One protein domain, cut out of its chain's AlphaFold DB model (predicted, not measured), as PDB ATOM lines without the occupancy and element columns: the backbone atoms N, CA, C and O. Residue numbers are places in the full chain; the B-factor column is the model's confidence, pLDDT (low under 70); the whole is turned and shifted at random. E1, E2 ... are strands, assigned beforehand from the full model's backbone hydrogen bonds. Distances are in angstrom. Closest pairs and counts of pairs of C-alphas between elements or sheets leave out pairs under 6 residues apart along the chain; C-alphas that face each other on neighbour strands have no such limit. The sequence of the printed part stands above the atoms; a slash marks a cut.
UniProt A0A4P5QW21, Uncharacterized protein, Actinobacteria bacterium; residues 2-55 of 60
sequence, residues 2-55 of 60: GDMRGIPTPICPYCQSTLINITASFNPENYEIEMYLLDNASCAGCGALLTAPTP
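Overview. This is residues 2 to 55 of the 60 residues of an uncharacterized protein of Actinobacteria bacterium (UniProt A0A4P5QW21). With little regular structure, this is a loop-rich head built on a small three-stranded sheet, E1, E5 and E4, with the hairpin of E2 and E3 as an arm that makes the length. The printed part has 54 residues, 19 of them in five named strands, E1 to E5, all strand with no named helix. The sheet order E1 E5 E4 is mixed. The whole is only just compact, close to loose, radius of gyration of the C-alphas 11.7 A, spanning 37 by 19 by 16 A.

Arrangement. Start at inner strand E5, residues 49 to 51. E1, residues 3 to 8, is parallel to it at 14 degrees, with N 4 and O 49 2.9 A apart. E4, residues 41 to 43, is antiparallel at 124 degrees and forms a hairpin with E5; N 50 and O 41 are 3.0 A apart. Residues 20 to 21 pair antiparallel with 42 to 43 of E4. Farther out, E2, residues 24 to 26, and E3, residues 33 to 36, form an antiparallel hairpin at 156 degrees; N 25 and O 35 are 2.8 A apart. E2 is apart from E4.

Along the chain. Find C-alpha 3 at (141.529, 109.807, 138.248); E1 runs 12.8 A from there. E2 spans 6.5 A, E3 7.6 A and E4 7.1 A. E5 runs 7.2 A to C-alpha 51 at (138.177, 103.104, 132.453).

Size, cuts and confidence. The C-alphas of Gly 2 and Glu 29, the two farthest apart, are 37.8 A apart. The E1 to E2 link is long, and the printed part has no cut. No printed residue is under 70 in pLDDT.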
ATOM      1  N   GLY A   2     139.192 111.558 142.287       84.69
ATOM      2  CA  GLY A   2     140.410 111.020 141.671       84.69
ATOM      3  C   GLY A   2     140.246 110.579 140.216       84.69
ATOM      4  O   GLY A   2     139.137 110.287 139.766       84.69
ATOM      5  N   ASP A   3     141.378 110.501 139.523       91.56
ATOM      6  CA  ASP A   3     141.529 109.807 138.248       91.56
ATOM      7  C   ASP A   3     141.972 108.365 138.523       91.56
ATOM      8  O   ASP A   3     143.019 108.147 139.131       91.56
ATOM      9  N   MET A   4     141.131 107.394 138.167       90.56
ATOM     10  CA  MET A   4     141.330 105.961 138.428       90.56
ATOM     11  C   MET A   4     141.320 105.162 137.119       90.56
ATOM     12  O   MET A   4     141.021 103.966 137.113       90.56
ATOM     13  N   ARG A   5     141.602 105.830 135.996       92.06
ATOM     14  CA  ARG A   5     141.767 105.182 134.693       92.06
ATOM     15  C   ARG A   5     143.004 104.279 134.684       92.06
ATOM     16  O   ARG A   5     143.943 104.481 135.451       92.06
ATOM     17  N   GLY A   6     143.000 103.286 133.798       89.00
ATOM     18  CA  GLY A   6     144.114 102.362 133.558       89.00
ATOM     19  C   GLY A   6     143.765 100.886 133.751       89.00
ATOM     20  O   GLY A   6     144.359 100.040 133.089       89.00
ATOM     21  N   ILE A   7     142.784 100.565 134.601       88.50
ATOM     22  CA  ILE A   7     142.252  99.202 134.756       88.50
ATOM     23  C   ILE A   7     140.735  99.247 134.518       88.50
ATOM     24  O   ILE A   7     140.041  99.960 135.251       88.50
ATOM     25  N   PRO A   8     140.200  98.507 133.526       92.62
ATOM     26  CA  PRO A   8     138.760  98.365 133.330       92.62
ATOM     27  C   PRO A   8     138.090  97.852 134.607       92.62
ATOM     28  O   PRO A   8     138.462  96.797 135.123       92.62
ATOM     29  N   THR A   9     137.110  98.590 135.133       91.19
ATOM     30  CA  THR A   9     136.451  98.224 136.395       91.19
ATOM     31  C   THR A   9     134.929  98.339 136.310       91.19
ATOM     32  O   THR A   9     134.418  99.384 135.906       91.19
ATOM     33  N   PRO A  10     134.171  97.301 136.716       93.88
ATOM     34  CA  PRO A  10     132.712  97.370 136.784       93.88
ATOM     35  C   PRO A  10     132.202  98.055 138.063       93.88
ATOM     36  O   PRO A  10     131.016  98.358 138.171       93.88
ATOM     37  N   ILE A  11     133.081  98.293 139.043       95.31
ATOM     38  CA  ILE A  11     132.755  98.910 140.333       95.31
ATOM     39  C   ILE A  11     133.706 100.081 140.561       95.31
ATOM     40  O   ILE A  11     134.921  99.944 140.411       95.31
ATOM     41  N   CYS A  12     133.181 101.243 140.945       94.88
ATOM     42  CA  CYS A  12     134.022 102.381 141.293       94.88
ATOM     43  C   CYS A  12     134.872 102.040 142.532       94.88
ATOM     44  O   CYS A  12     134.305 101.846 143.609       94.88
ATOM     45  N   PRO A  13     136.214 102.039 142.449       93.50
ATOM     46  CA  PRO A  13     137.054 101.634 143.576       93.50
ATOM     47  C   PRO A  13     137.016 102.639 144.739       93.50
ATOM     48  O   PRO A  13     137.361 102.294 145.865       93.50
ATOM     49  N   TYR A  14     136.556 103.871 144.493       94.25
ATOM     50  CA  TYR A  14     136.451 104.911 145.516       94.25
ATOM     51  C   TYR A  14     135.161 104.835 146.336       94.25
ATOM     52  O   TYR A  14     135.214 104.863 147.560       94.25
ATOM     53  N   CYS A  15     133.998 104.755 145.679       95.06
ATOM     54  CA  CYS A  15     132.696 104.792 146.361       95.06
ATOM     55  C   CYS A  15     131.910 103.478 146.298       95.06
ATOM     56  O   CYS A  15     130.802 103.421 146.822       95.06
ATOM     57  N   GLN A  16     132.448 102.449 145.637       95.81
ATOM     58  CA  GLN A  16     131.831 101.127 145.469       95.81
ATOM     59  C   GLN A  16     130.513 101.120 144.671       95.81
ATOM     60  O   GLN A  16     129.803 100.119 144.641       95.81
ATOM     61  N   SER A  17     130.179 102.219 143.985       95.75
ATOM     62  CA  SER A  17     129.021 102.266 143.087       95.75
ATOM     63  C   SER A  17     129.251 101.410 141.841       95.75
ATOM     64  O   SER A  17     130.345 101.402 141.275       95.75
ATOM     65  N   THR A  18     128.191 100.750 141.383       96.38
ATOM     66  CA  THR A  18     128.147  99.962 140.142       96.38
ATOM     67  C   THR A  18     127.564 100.744 138.961       96.38
ATOM     68  O   THR A  18     127.401 100.194 137.876       96.38
ATOM     69  N   LEU A  19     127.204 102.018 139.158       96.44
ATOM     70  CA  LEU A  19     126.646 102.870 138.110       96.44
ATOM     71  C   LEU A  19     127.760 103.700 137.468       96.44
ATOM     72  O   LEU A  19     128.407 104.520 138.129       96.44
ATOM     73  N   ILE A  20     127.966 103.490 136.170       95.69
ATOM     74  CA  ILE A  20     129.024 104.125 135.386       95.69
ATOM     75  C   ILE A  20     128.385 104.840 134.197       95.69
ATOM     76  O   ILE A  20     127.670 104.234 133.404       95.69
ATOM     77  N   ASN A  21     128.661 106.134 134.075       96.69
ATOM     78  CA  ASN A  21     128.332 106.913 132.894       96.69
ATOM     79  C   ASN A  21     129.381 106.639 131.819       96.69
ATOM     80  O   ASN A  21     130.576 106.805 132.071       96.69
ATOM     81  N   ILE A  22     128.928 106.264 130.626       96.00
ATOM     82  CA  ILE A  22     129.767 106.032 129.450       96.00
ATOM     83  C   ILE A  22     129.189 106.769 128.245       96.00
ATOM     84  O   ILE A  22     127.991 107.040 128.177       96.00
ATOM     85  N   THR A  23     130.040 107.061 127.269       96.50
ATOM     86  CA  THR A  23     129.591 107.449 125.930       96.50
ATOM     87  C   THR A  23     129.566 106.207 125.056       96.50
ATOM     88  O   THR A  23     130.608 105.585 124.849       96.50
ATOM     89  N   ALA A  24     128.383 105.861 124.557       96.06
ATOM     90  CA  ALA A  24     128.147 104.718 123.687       96.06
ATOM     91  C   ALA A  24     127.562 105.174 122.343       96.06
ATOM     92  O   ALA A  24     126.843 106.171 122.282       96.06
ATOM     93  N   SER A  25     127.873 104.432 121.282       96.50
ATOM     94  CA  SER A  25     127.177 104.490 120.000       96.50
ATOM     95  C   SER A  25     126.184 103.339 119.924       96.50
ATOM     96  O   SER A  25     126.488 102.217 120.342       96.50
ATOM     97  N   PHE A  26     125.012 103.625 119.370       96.62
ATOM     98  CA  PHE A  26     123.936 102.661 119.199       96.62
ATOM     99  C   PHE A  26     123.736 102.385 117.717       96.62
ATOM    100  O   PHE A  26     123.735 103.316 116.907       96.62
ATOM    101  N   ASN A  27     123.535 101.118 117.374       95.88
ATOM    102  CA  ASN A  27     123.176 100.742 116.019       95.88
ATOM    103  C   ASN A  27     121.737 101.236 115.727       95.88
ATOM    104  O   ASN A  27     120.820 100.953 116.504       95.88
ATOM    105  N   PRO A  28     121.514 101.999 114.641       96.19
ATOM    106  CA  PRO A  28     120.224 102.633 114.365       96.19
ATOM    107  C   PRO A  28     119.134 101.656 113.899       96.19
ATOM    108  O   PRO A  28     117.966 102.036 113.869       96.19
ATOM    109  N   GLU A  29     119.492 100.429 113.513       97.19
ATOM    110  CA  GLU A  29     118.551  99.414 113.034       97.19
ATOM    111  C   GLU A  29     118.003  98.553 114.180       97.19
ATOM    112  O   GLU A  29     116.801  98.291 114.224       97.19
ATOM    113  N   ASN A  30     118.858  98.125 115.118       96.56
ATOM    114  CA  ASN A  30     118.468  97.229 116.217       96.56
ATOM    115  C   ASN A  30     118.469  97.885 117.613       96.56
ATOM    116  O   ASN A  30     118.015  97.257 118.567       96.56
ATOM    117  N   TYR A  31     118.919  99.140 117.731       94.56
ATOM    118  CA  TYR A  31     118.998  99.908 118.982       94.56
ATOM    119  C   TYR A  31     119.919  99.307 120.059       94.56
ATOM    120  O   TYR A  31     119.831  99.683 121.231       94.56
ATOM    121  N   GLU A  32     120.828  98.406 119.689       96.06
ATOM    122  CA  GLU A  32     121.816  97.829 120.602       96.06
ATOM    123  C   GLU A  32     123.089  98.686 120.682       96.06
ATOM    124  O   GLU A  32     123.404  99.459 119.774       96.06
ATOM    125  N   ILE A  33     123.835  98.551 121.785       93.94
ATOM    126  CA  ILE A  33     125.151  99.185 121.935       93.94
ATOM    127  C   ILE A  33     126.137  98.464 121.018       93.94
ATOM    128  O   ILE A  33     126.426  97.288 121.218       93.94
ATOM    129  N   GLU A  34     126.696  99.189 120.056       94.38
ATOM    130  CA  GLU A  34     127.690  98.653 119.119       94.38
ATOM    131  C   GLU A  34     129.120  98.920 119.605       94.38
ATOM    132  O   GLU A  34     130.012  98.084 119.478       94.38
ATOM    133  N   MET A  35     129.341 100.093 120.200       94.19
ATOM    134  CA  MET A  35     130.647 100.515 120.702       94.19
ATOM    135  C   MET A  35     130.498 101.535 121.826       94.19
ATOM    136  O   MET A  35     129.495 102.240 121.927       94.19
ATOM    137  N   TYR A  36     131.526 101.658 122.657       95.31
ATOM    138  CA  TYR A  36     131.610 102.672 123.704       95.31
ATOM    139  C   TYR A  36     133.064 103.072 123.946       95.31
ATOM    140  O   TYR A  36     133.994 102.335 123.623       95.31
ATOM    141  N   LEU A  37     133.265 104.270 124.493       95.12
ATOM    142  CA  LEU A  37     134.599 104.787 124.792       95.12
ATOM    143  C   LEU A  37     135.082 104.277 126.153       95.12
ATOM    144  O   LEU A  37     134.375 104.414 127.151       95.12
ATOM    145  N   LEU A  38     136.309 103.752 126.203       93.75
ATOM    146  CA  LEU A  38     136.896 103.227 127.440       93.75
ATOM    147  C   LEU A  38     137.343 104.344 128.392       93.75
ATOM    148  O   LEU A  38     136.979 104.327 129.564       93.75
ATOM    149  N   ASP A  39     138.063 105.347 127.891       89.00
ATOM    150  CA  ASP A  39     138.705 106.383 128.722       89.00
ATOM    151  C   ASP A  39     137.852 107.638 128.970       89.00
ATOM    152  O   ASP A  39     138.356 108.654 129.458       89.00
ATOM    153  N   ASN A  40     136.557 107.568 128.648       90.00
ATOM    154  CA  ASN A  40     135.576 108.631 128.892       90.00
ATOM    155  C   ASN A  40     134.525 108.241 129.949       90.00
ATOM    156  O   ASN A  40     133.454 108.845 130.022       90.00
ATOM    157  N   ALA A  41     134.790 107.197 130.737       95.19
ATOM    158  CA  ALA A  41     133.848 106.733 131.741       95.19
ATOM    159  C   ALA A  41     133.964 107.536 133.041       95.19
ATOM    160  O   ALA A  41     135.048 107.954 133.457       95.19
ATOM    161  N   SER A  42     132.834 107.720 133.724       97.00
ATOM    162  CA  SER A  42     132.823 108.298 135.067       97.00
ATOM    163  C   SER A  42     131.834 107.612 136.001       97.00
ATOM    164  O   SER A  42     130.785 107.132 135.579       97.00
ATOM    165  N   CYS A  43     132.147 107.553 137.295       97.00
ATOM    166  CA  CYS A  43     131.209 107.015 138.278       97.00
ATOM    167  C   CYS A  43     129.991 107.938 138.421       97.00
ATOM    168  O   CYS A  43     130.156 109.110 138.748       97.00
ATOM    169  N   ALA A  44     128.775 107.409 138.284       96.81
ATOM    170  CA  ALA A  44     127.554 108.201 138.435       96.81
ATOM    171  C   ALA A  44     127.284 108.632 139.890       96.81
ATOM    172  O   ALA A  44     126.639 109.649 140.122       96.81
ATOM    173  N   GLY A  45     127.780 107.875 140.876       96.25
ATOM    174  CA  GLY A  45     127.551 108.166 142.294       96.25
ATOM    175  C   GLY A  45     128.435 109.277 142.854       96.25
ATOM    176  O   GLY A  45     128.015 110.016 143.738       96.25
ATOM    177  N   CYS A  46     129.667 109.397 142.362       96.25
ATOM    178  CA  CYS A  46     130.606 110.376 142.895       96.25
ATOM    179  C   CYS A  46     131.222 111.281 141.807       96.25
ATOM    180  O   CYS A  46     131.600 112.408 142.124       96.25
ATOM    181  N   GLY A  47     131.372 110.817 140.557       95.56
ATOM    182  CA  GLY A  47     132.077 111.520 139.466       95.56
ATOM    183  C   GLY A  47     133.549 111.125 139.222       95.56
ATOM    184  O   GLY A  47     134.319 111.942 138.726       95.56
ATOM    185  N   ALA A  48     133.994 109.933 139.642       95.75
ATOM    186  CA  ALA A  48     135.393 109.496 139.522       95.75
ATOM    187  C   ALA A  48     135.680 109.234 138.052       95.75
ATOM    188  O   ALA A  48     134.809 108.651 137.412       95.75
ATOM    189  N   LEU A  49     136.857 109.582 137.533       96.38
ATOM    190  CA  LEU A  49     137.222 109.161 136.176       96.38
ATOM    191  C   LEU A  49     137.641 107.692 136.216       96.38
ATOM    192  O   LEU A  49     138.475 107.311 137.036       96.38
ATOM    193  N   LEU A  50     137.033 106.879 135.359       96.12
ATOM    194  CA  LEU A  50     137.209 105.430 135.306       96.12
ATOM    195  C   LEU A  50     137.552 105.002 133.878       96.12
ATOM    196  O   LEU A  50     137.244 105.713 132.922       96.12
ATOM    197  N   THR A  51     138.148 103.820 133.734       95.44
ATOM    198  CA  THR A  51     138.177 103.104 132.453       95.44
ATOM    199  C   THR A  51     136.975 102.159 132.415       95.44
ATOM    200  O   THR A  51     136.789 101.366 133.344       95.44
ATOM    201  N   ALA A  52     136.131 102.269 131.384       95.25
ATOM    202  CA  ALA A  52     134.926 101.452 131.250       95.25
ATOM    203  C   ALA A  52     135.271  99.949 131.244       95.25
ATOM    204  O   ALA A  52     136.282  99.566 130.649       95.25
ATOM    205  N   PRO A  53     134.452  99.085 131.871       93.75
ATOM    206  CA  PRO A  53     134.656  97.642 131.813       93.75
ATOM    207  C   PRO A  53     134.479  97.125 130.380       93.75
ATOM    208  O   PRO A  53     133.626  97.614 129.637       93.75
ATOM    209  N   THR A  54     135.256  96.114 130.002       89.25
ATOM    210  CA  THR A  54     135.077  95.344 128.763       89.25
ATOM    211  C   THR A  54     134.592  93.936 129.069       89.25
ATOM    212  O   THR A  54     134.828  93.439 130.176       89.25
ATOM    213  N   PRO A  55     133.895  93.276 128.125       86.06
ATOM    214  CA  PRO A  55     133.694  91.839 128.200       86.06
ATOM    215  C   PRO A  55     135.028  91.134 128.449       86.06
ATOM    216  O   PRO A  55     136.068  91.567 127.956       86.06
TER     217      PRO A  55